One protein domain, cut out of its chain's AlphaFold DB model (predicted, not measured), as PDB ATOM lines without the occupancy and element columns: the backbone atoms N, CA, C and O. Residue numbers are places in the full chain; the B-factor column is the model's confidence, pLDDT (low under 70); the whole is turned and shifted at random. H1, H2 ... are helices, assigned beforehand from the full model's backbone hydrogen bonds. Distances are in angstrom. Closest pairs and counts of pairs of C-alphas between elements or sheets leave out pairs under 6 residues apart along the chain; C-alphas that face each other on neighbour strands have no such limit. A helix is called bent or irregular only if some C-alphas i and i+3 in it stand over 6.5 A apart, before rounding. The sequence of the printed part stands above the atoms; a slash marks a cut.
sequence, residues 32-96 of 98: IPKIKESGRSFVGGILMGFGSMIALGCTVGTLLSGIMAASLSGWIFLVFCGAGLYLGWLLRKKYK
ATOM      1  N   ILE A  32     144.078 171.535 143.012       81.69
ATOM      2  CA  ILE A  32     143.514 170.789 141.885       81.69
ATOM      3  C   ILE A  32     144.481 169.641 141.558       81.69
ATOM      4  O   ILE A  32     145.616 169.905 141.144       81.69
ATOM      5  N   PRO A  33     144.090 168.370 141.762       78.31
ATOM      6  CA  PRO A  33     144.974 167.243 141.508       78.31
ATOM      7  C   PRO A  33     145.185 167.037 140.004       78.31
ATOM      8  O   PRO A  33     144.276 167.203 139.191       78.31
ATOM      9  N   LYS A  34     146.394 166.612 139.620       83.69
ATOM     10  CA  LYS A  34     146.668 166.140 138.255       83.69
ATOM     11  C   LYS A  34     145.861 164.867 137.971       83.69
ATOM     12  O   LYS A  34     145.652 164.048 138.861       83.69
ATOM     13  N   ILE A  35     145.497 164.642 136.707       80.44
ATOM     14  CA  ILE A  35     144.689 163.482 136.271       80.44
ATOM     15  C   ILE A  35     145.311 162.142 136.720       80.44
ATOM     16  O   ILE A  35     144.601 161.250 137.182       80.44
ATOM     17  N   LYS A  36     146.647 162.022 136.673       78.44
ATOM     18  CA  LYS A  36     147.378 160.834 137.156       78.44
ATOM     19  C   LYS A  36     147.219 160.593 138.663       78.44
ATOM     20  O   LYS A  36     147.069 159.448 139.086       78.44
ATOM     21  N   GLU A  37     147.212 161.660 139.460       82.00
ATOM     22  CA  GLU A  37     147.021 161.580 140.914       82.00
ATOM     23  C   GLU A  37     145.581 161.209 141.269       82.00
ATOM     24  O   GLU A  37     145.356 160.444 142.206       82.00
ATOM     25  N   SER A  38     144.610 161.676 140.480       84.69
ATOM     26  CA  SER A  38     143.203 161.301 140.645       84.69
ATOM     27  C   SER A  38     142.997 159.795 140.437       84.69
ATOM     28  O   SER A  38     142.411 159.128 141.288       84.69
ATOM     29  N   GLY A  39     143.590 159.220 139.381       86.88
ATOM     30  CA  GLY A  39     143.537 157.775 139.129       86.88
ATOM     31  C   GLY A  39     144.157 156.941 140.257       86.88
ATOM     32  O   GLY A  39     143.564 155.962 140.707       86.88
ATOM     33  N   ARG A  40     145.318 157.357 140.781       84.69
ATOM     34  CA  ARG A  40     145.963 156.695 141.932       84.69
ATOM     35  C   ARG A  40     145.137 156.803 143.208       84.69
ATOM     36  O   ARG A  40     145.045 155.826 143.943       84.69
ATOM     37  N   SER A  41     144.536 157.963 143.461       87.56
ATOM     38  CA  SER A  41     143.695 158.195 144.640       87.56
ATOM     39  C   SER A  41     142.419 157.361 144.589       87.56
ATOM     40  O   SER A  41     142.009 156.806 145.602       87.56
ATOM     41  N   PHE A  42     141.833 157.203 143.401       92.00
ATOM     42  CA  PHE A  42     140.659 156.363 143.195       92.00
ATOM     43  C   PHE A  42     140.961 154.880 143.453       92.00
ATOM     44  O   PHE A  42     140.278 154.237 144.248       92.00
ATOM     45  N   VAL A  43     142.038 154.353 142.855       91.81
ATOM     46  CA  VAL A  43     142.485 152.967 143.096       91.81
ATOM     47  C   VAL A  43     142.853 152.760 144.567       91.81
ATOM     48  O   VAL A  43     142.466 151.757 145.165       91.81
ATOM     49  N   GLY A  44     143.547 153.726 145.174       89.81
ATOM     50  CA  GLY A  44     143.873 153.710 146.598       89.81
ATOM     51  C   GLY A  44     142.627 153.664 147.483       89.81
ATOM     52  O   GLY A  44     142.577 152.857 148.405       89.81
ATOM     53  N   GLY A  45     141.601 154.459 147.171       91.94
ATOM     54  CA  GLY A  45     140.327 154.471 147.891       91.94
ATOM     55  C   GLY A  45     139.591 153.132 147.823       91.94
ATOM     56  O   GLY A  45     139.109 152.652 148.848       91.94
ATOM     57  N   ILE A  46     139.573 152.485 146.653       95.00
ATOM     58  CA  ILE A  46     138.984 151.146 146.490       95.00
ATOM     59  C   ILE A  46     139.730 150.119 147.344       95.00
ATOM     60  O   ILE A  46     139.096 149.380 148.098       95.00
ATOM     61  N   LEU A  47     141.067 150.090 147.276       91.81
ATOM     62  CA  LEU A  47     141.864 149.181 148.107       91.81
ATOM     63  C   LEU A  47     141.652 149.440 149.603       91.81
ATOM     64  O   LEU A  47     141.552 148.489 150.377       91.81
ATOM     65  N   MET A  48     141.564 150.707 150.018       91.38
ATOM     66  CA  MET A  48     141.367 151.061 151.422       91.38
ATOM     67  C   MET A  48     139.979 150.638 151.923       91.38
ATOM     68  O   MET A  48     139.860 150.101 153.023       91.38
ATOM     69  N   GLY A  49     138.942 150.814 151.098       91.31
ATOM     70  CA  GLY A  49     137.589 150.339 151.390       91.31
ATOM     71  C   GLY A  49     137.515 148.815 151.489       91.31
ATOM     72  O   GLY A  49     136.956 148.285 152.448       91.31
ATOM     73  N   PHE A  50     138.146 148.106 150.551       93.31
ATOM     74  CA  PHE A  50     138.212 146.643 150.565       93.31
ATOM     75  C   PHE A  50     138.941 146.113 151.808       93.31
ATOM     76  O   PHE A  50     138.449 145.212 152.486       93.31
ATOM     77  N   GLY A  51     140.075 146.726 152.166       89.31
ATOM     78  CA  GLY A  51     140.809 146.396 153.387       89.31
ATOM     79  C   GLY A  51     139.995 146.646 154.660       89.31
ATOM     80  O   GLY A  51     140.013 145.814 155.562       89.31
ATOM     81  N   SER A  52     139.235 147.745 154.711       89.50
ATOM     82  CA  SER A  52     138.341 148.072 155.833       89.50
ATOM     83  C   SER A  52     137.238 147.023 156.024       89.50
ATOM     84  O   SER A  52     136.956 146.630 157.156       89.50
ATOM     85  N   MET A  53     136.657 146.507 154.931       90.25
ATOM     86  CA  MET A  53     135.675 145.415 154.998       90.25
ATOM     87  C   MET A  53     136.281 144.117 155.538       90.25
ATOM     88  O   MET A  53     135.673 143.487 156.398       90.25
ATOM     89  N   ILE A  54     137.476 143.727 155.075       88.94
ATOM     90  CA  ILE A  54     138.143 142.497 155.541       88.94
ATOM     91  C   ILE A  54     138.540 142.612 157.013       88.94
ATOM     92  O   ILE A  54     138.360 141.672 157.782       88.94
ATOM     93  N   ALA A  55     139.076 143.764 157.412       85.69
ATOM     94  CA  ALA A  55     139.483 144.012 158.789       85.69
ATOM     95  C   ALA A  55     138.304 144.327 159.726       85.69
ATOM     96  O   ALA A  55     138.520 144.479 160.928       85.69
ATOM     97  N   LEU A  56     137.082 144.442 159.185       83.50
ATOM     98  CA  LEU A  56     135.860 144.820 159.897       83.50
ATOM     99  C   LEU A  56     136.023 146.117 160.707       83.50
ATOM    100  O   LEU A  56     135.484 146.253 161.806       83.50
ATOM    101  N   GLY A  57     136.778 147.087 160.180       85.12
ATOM    102  CA  GLY A  57     137.005 148.332 160.897       85.12
ATOM    103  C   GLY A  57     137.982 149.313 160.264       85.12
ATOM    104  O   GLY A  57     138.581 149.076 159.220       85.12
ATOM    105  N   CYS A  58     138.130 150.451 160.940       88.19
ATOM    106  CA  CYS A  58     138.948 151.579 160.513       88.19
ATOM    107  C   CYS A  58     139.946 151.985 161.600       88.19
ATOM    108  O   CYS A  58     139.789 151.643 162.768       88.19
ATOM    109  N   THR A  59     140.938 152.796 161.244       90.19
ATOM    110  CA  THR A  59     141.962 153.280 162.183       90.19
ATOM    111  C   THR A  59     141.374 154.022 163.392       90.19
ATOM    112  O   THR A  59     141.822 153.827 164.515       90.19
ATOM    113  N   VAL A  60     140.332 154.834 163.212       87.94
ATOM    114  CA  VAL A  60     139.700 155.551 164.337       87.94
ATOM    115  C   VAL A  60     138.911 154.597 165.243       87.94
ATOM    116  O   VAL A  60     138.919 154.744 166.461       87.94
ATOM    117  N   GLY A  61     138.251 153.596 164.662       85.00
ATOM    118  CA  GLY A  61     137.416 152.652 165.400       85.00
ATOM    119  C   GLY A  61     138.223 151.555 166.086       85.00
ATOM    120  O   GLY A  61     138.154 151.404 167.297       85.00
ATOM    121  N   THR A  62     139.000 150.778 165.334       86.50
ATOM    122  CA  THR A  62     139.663 149.572 165.854       86.50
ATOM    123  C   THR A  62     141.014 149.867 166.481       86.50
ATOM    124  O   THR A  62     141.346 149.270 167.502       86.50
ATOM    125  N   LEU A  63     141.783 150.798 165.910       89.38
ATOM    126  CA  LEU A  63     143.106 151.133 166.428       89.38
ATOM    127  C   LEU A  63     142.980 152.049 167.649       89.38
ATOM    128  O   LEU A  63     143.384 151.640 168.731       89.38
ATOM    129  N   LEU A  64     142.366 153.234 167.524       89.62
ATOM    130  CA  LEU A  64     142.246 154.164 168.661       89.62
ATOM    131  C   LEU A  64     141.401 153.588 169.809       89.62
ATOM    132  O   LEU A  64     141.869 153.558 170.948       89.62
ATOM    133  N   SER A  65     140.182 153.113 169.528       87.94
ATOM    134  CA  SER A  65     139.313 152.571 170.586       87.94
ATOM    135  C   SER A  65     139.867 151.265 171.162       87.94
ATOM    136  O   SER A  65     139.883 151.079 172.376       87.94
ATOM    137  N   GLY A  66     140.395 150.375 170.309       86.44
ATOM    138  CA  GLY A  66     140.964 149.098 170.747       86.44
ATOM    139  C   GLY A  66     142.214 149.257 171.613       86.44
ATOM    140  O   GLY A  66     142.398 148.493 172.556       86.44
ATOM    141  N   ILE A  67     143.043 150.271 171.348       86.81
ATOM    142  CA  ILE A  67     144.200 150.597 172.192       86.81
ATOM    143  C   ILE A  67     143.768 151.205 173.524       86.81
ATOM    144  O   ILE A  67     144.295 150.791 174.555       86.81
ATOM    145  N   MET A  68     142.788 152.116 173.536       87.94
ATOM    146  CA  MET A  68     142.245 152.648 174.797       87.94
ATOM    147  C   MET A  68     141.614 151.553 175.661       87.94
ATOM    148  O   MET A  68     141.780 151.560 176.877       87.94
ATOM    149  N   ALA A  69     140.948 150.579 175.041       88.12
ATOM    150  CA  ALA A  69     140.376 149.419 175.718       88.12
ATOM    151  C   ALA A  69     141.404 148.313 176.043       88.12
ATOM    152  O   ALA A  69     141.002 147.212 176.413       88.12
ATOM    153  N   ALA A  70     142.711 148.562 175.856       84.62
ATOM    154  CA  ALA A  70     143.803 147.600 176.048       84.62
ATOM    155  C   ALA A  70     143.553 146.224 175.390       84.62
ATOM    156  O   ALA A  70     143.945 145.178 175.907       84.62
ATOM    157  N   SER A  71     142.882 146.217 174.237       86.56
ATOM    158  CA  SER A  71     142.475 145.000 173.538       86.56
ATOM    159  C   SER A  71     143.570 144.479 172.608       86.56
ATOM    160  O   SER A  71     144.191 145.233 171.855       86.56
ATOM    161  N   LEU A  72     143.751 143.154 172.598       86.69
ATOM    162  CA  LEU A  72     144.742 142.468 171.757       86.69
ATOM    163  C   LEU A  72     144.505 142.703 170.253       86.69
ATOM    164  O   LEU A  72     145.450 142.787 169.470       86.69
ATOM    165  N   SER A  73     143.239 142.848 169.855       84.25
ATOM    166  CA  SER A  73     142.833 143.114 168.472       84.25
ATOM    167  C   SER A  73     143.335 144.466 167.957       84.25
ATOM    168  O   SER A  73     143.771 144.547 166.811       84.25
ATOM    169  N   GLY A  74     143.345 145.505 168.800       86.19
ATOM    170  CA  GLY A  74     143.878 146.826 168.449       86.19
ATOM    171  C   GLY A  74     145.387 146.790 168.202       86.19
ATOM    172  O   GLY A  74     145.876 147.374 167.235       86.19
ATOM    173  N   TRP A  75     146.117 146.024 169.018       86.25
ATOM    174  CA  TRP A  75     147.556 145.805 168.848       86.25
ATOM    175  C   TRP A  75     147.882 145.017 167.578       86.25
ATOM    176  O   TRP A  75     148.763 145.423 166.819       86.25
ATOM    177  N   ILE A  76     147.147 143.936 167.301       89.56
ATOM    178  CA  ILE A  76     147.317 143.169 166.060       89.56
ATOM    179  C   ILE A  76     147.041 144.059 164.847       89.56
ATOM    180  O   ILE A  76     147.841 144.104 163.911       89.56
ATOM    181  N   PHE A  77     145.953 144.829 164.887       89.12
ATOM    182  CA  PHE A  77     145.583 145.721 163.799       89.12
ATOM    183  C   PHE A  77     146.662 146.784 163.565       89.12
ATOM    184  O   PHE A  77     147.014 147.039 162.416       89.12
ATOM    185  N   LEU A  78     147.250 147.349 164.624       89.50
ATOM    186  CA  LEU A  78     148.356 148.302 164.520       89.50
ATOM    187  C   LEU A  78     149.568 147.699 163.804       89.50
ATOM    188  O   LEU A  78     150.100 148.330 162.892       89.50
ATOM    189  N   VAL A  79     149.991 146.488 164.175       92.00
ATOM    190  CA  VAL A  79     151.167 145.840 163.570       92.00
ATOM    191  C   VAL A  79     150.945 145.580 162.080       92.00
ATOM    192  O   VAL A  79     151.782 145.958 161.261       92.00
ATOM    193  N   PHE A  80     149.807 144.992 161.703       91.38
ATOM    194  CA  PHE A  80     149.519 144.674 160.301       91.38
ATOM    195  C   PHE A  80     149.233 145.919 159.456       91.38
ATOM    196  O   PHE A  80     149.730 146.023 158.333       91.38
ATOM    197  N   CYS A  81     148.486 146.891 159.988       90.62
ATOM    198  CA  CYS A  81     148.226 148.154 159.300       90.62
ATOM    199  C   CYS A  81     149.529 148.946 159.111       90.62
ATOM    200  O   CYS A  81     149.801 149.432 158.013       90.62
ATOM    201  N   GLY A  82     150.381 148.997 160.140       91.62
ATOM    202  CA  GLY A  82     151.700 149.626 160.087       91.62
ATOM    203  C   GLY A  82     152.638 148.954 159.084       91.62
ATOM    204  O   GLY A  82     153.256 149.641 158.268       91.62
ATOM    205  N   ALA A  83     152.695 147.619 159.072       93.31
ATOM    206  CA  ALA A  83     153.469 146.867 158.087       93.31
ATOM    207  C   ALA A  83     152.967 147.130 156.657       93.31
ATOM    208  O   ALA A  83     153.767 147.408 155.764       93.31
ATOM    209  N   GLY A  84     151.647 147.129 156.442       90.44
ATOM    210  CA  GLY A  84     151.039 147.462 155.153       90.44
ATOM    211  C   GLY A  84     151.391 148.874 154.677       90.44
ATOM    212  O   GLY A  84     151.753 149.060 153.514       90.44
ATOM    213  N   LEU A  85     151.368 149.862 155.578       90.69
ATOM    214  CA  LEU A  85     151.767 151.238 155.274       90.69
ATOM    215  C   LEU A  85     153.254 151.332 154.907       90.69
ATOM    216  O   LEU A  85     153.610 152.013 153.945       90.69
ATOM    217  N   TYR A  86     154.114 150.621 155.640       92.81
ATOM    218  CA  TYR A  86     155.551 150.580 155.381       92.81
ATOM    219  C   TYR A  86     155.866 149.944 154.021       92.81
ATOM    220  O   TYR A  86     156.620 150.518 153.231       92.81
ATOM    221  N   LEU A  87     155.238 148.807 153.700       90.62
ATOM    222  CA  LEU A  87     155.363 148.178 152.383       90.62
ATOM    223  C   LEU A  87     154.829 149.088 151.272       90.62
ATOM    224  O   LEU A  87     155.490 149.246 150.246       90.62
ATOM    225  N   GLY A  88     153.672 149.723 151.472       87.94
ATOM    226  CA  GLY A  88     153.096 150.666 150.512       87.94
ATOM    227  C   GLY A  88     154.012 151.865 150.251       87.94
ATOM    228  O   GLY A  88     154.215 152.264 149.101       87.94
ATOM    229  N   TRP A  89     154.638 152.402 151.300       88.38
ATOM    230  CA  TRP A  89     155.626 153.472 151.188       88.38
ATOM    231  C   TRP A  89     156.888 153.022 150.443       88.38
ATOM    232  O   TRP A  89     157.373 153.738 149.560       88.38
ATOM    233  N   LEU A  90     157.384 151.814 150.723       86.81
ATOM    234  CA  LEU A  90     158.535 151.241 150.028       86.81
ATOM    235  C   LEU A  90     158.243 151.017 148.536       86.81
ATOM    236  O   LEU A  90     159.073 151.366 147.692       86.81
ATOM    237  N   LEU A  91     157.056 150.502 148.198       84.88
ATOM    238  CA  LEU A  91     156.606 150.363 146.812       84.88
ATOM    239  C   LEU A  91     156.524 151.726 146.122       84.88
ATOM    240  O   LEU A  91     157.053 151.883 145.022       84.88
ATOM    241  N   ARG A  92     155.934 152.737 146.773       82.06
ATOM    242  CA  ARG A  92     155.870 154.101 146.225       82.06
ATOM    243  C   ARG A  92     157.265 154.652 145.925       82.06
ATOM    244  O   ARG A  92     157.458 155.274 144.881       82.06
ATOM    245  N   LYS A  93     158.236 154.404 146.811       78.75
ATOM    246  CA  LYS A  93     159.631 154.830 146.632       78.75
ATOM    247  C   LYS A  93     160.312 154.086 145.478       78.75
ATOM    248  O   LYS A  93     160.980 154.732 144.674       78.75
ATOM    249  N   LYS A  94     160.121 152.764 145.362       71.88
ATOM    250  CA  LYS A  94     160.699 151.952 144.275       71.88
ATOM    251  C   LYS A  94     160.144 152.311 142.900       71.88
ATOM    252  O   LYS A  94     160.916 152.423 141.957       71.88
ATOM    253  N   TYR A  95     158.833 152.509 142.785       70.25
ATOM    254  CA  TYR A  95     158.185 152.763 141.494       70.25
ATOM    255  C   TYR A  95     158.181 154.238 141.076       70.25
ATOM    256  O   TYR A  95     157.639 154.547 140.020       70.25
ATOM    257  N   LYS A  96     158.778 155.139 141.884       56.19
ATOM    258  CA  LYS A  96     158.921 156.588 141.633       56.19
ATOM    259  C   LYS A  96     157.695 157.170 140.922       56.19
ATOM    260  O   LYS A  96     157.800 157.851 139.905       56.19
TER     261      LYS A  96
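What this domain is: This is residues 32 to 96 of the 98 residues of the protein "YeeE/YedE family protein" of Candidatus Fonsibacter lacus (UniProt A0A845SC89). The model is an open V of helices: the longest helix, H3, makes one limb, the shorter H2 followed back to H1 makes the other, and the tight turn between H2 and H3 is the point of the V. H2 and H3 pack together at that closed end, while residues 34 to 40, of which 35 to 40 belong to H1, residues 42 to 47 of H1, and residues 82 to 96, of which 82 to 94 belong to H3, stick out with open space between the limbs. The printed part has 65 residues with three named helices, in the order H1, H2, H3, and no named strand; the class is all helix. It is loose, with a radius of gyration of the C-alphas of 14.2 A, and elongated, spanning 42 by 22 by 21 A.

How they stand to each other: H3, residues 72 to 94, touches H2, residues 59 to 68, with its residues 72 to 78 alone. Their closest C-alphas are those of Gly 66 and Gly 74, 4.4 A apart. The two run opposite ways at a steep tilt of 43 degrees and form a helical hairpin. H1, residues 35 to 54, is apart from H3 and also from H2. In H1 and H3 every O i to N i+4 pair is within hydrogen-bond range; in H2 it is 5 of 6.

Where its parts are: H3 is 33.2 A long from first to last C-alpha and ends with C-alpha 94 at (160.699, 151.952, 144.275). H2 is 12.6 A long and begins with C-alpha 59 at (141.962, 153.280, 162.183). H2 is neither bent nor irregular, but only just: C-alphas 61 and 64 are 6.0 A apart. H1 is 29.2 A long and begins with C-alpha 35 at (144.689, 163.482, 136.271).

The domain as a whole: The two C-alphas farthest apart are those of Ile 35 and Ala 70, at 42.8 A. The printed part has no cut. The links H1 to H2 and H2 to H3 are tight. The mean pLDDT of the printed part is 86.7, and residue 96 is under 70.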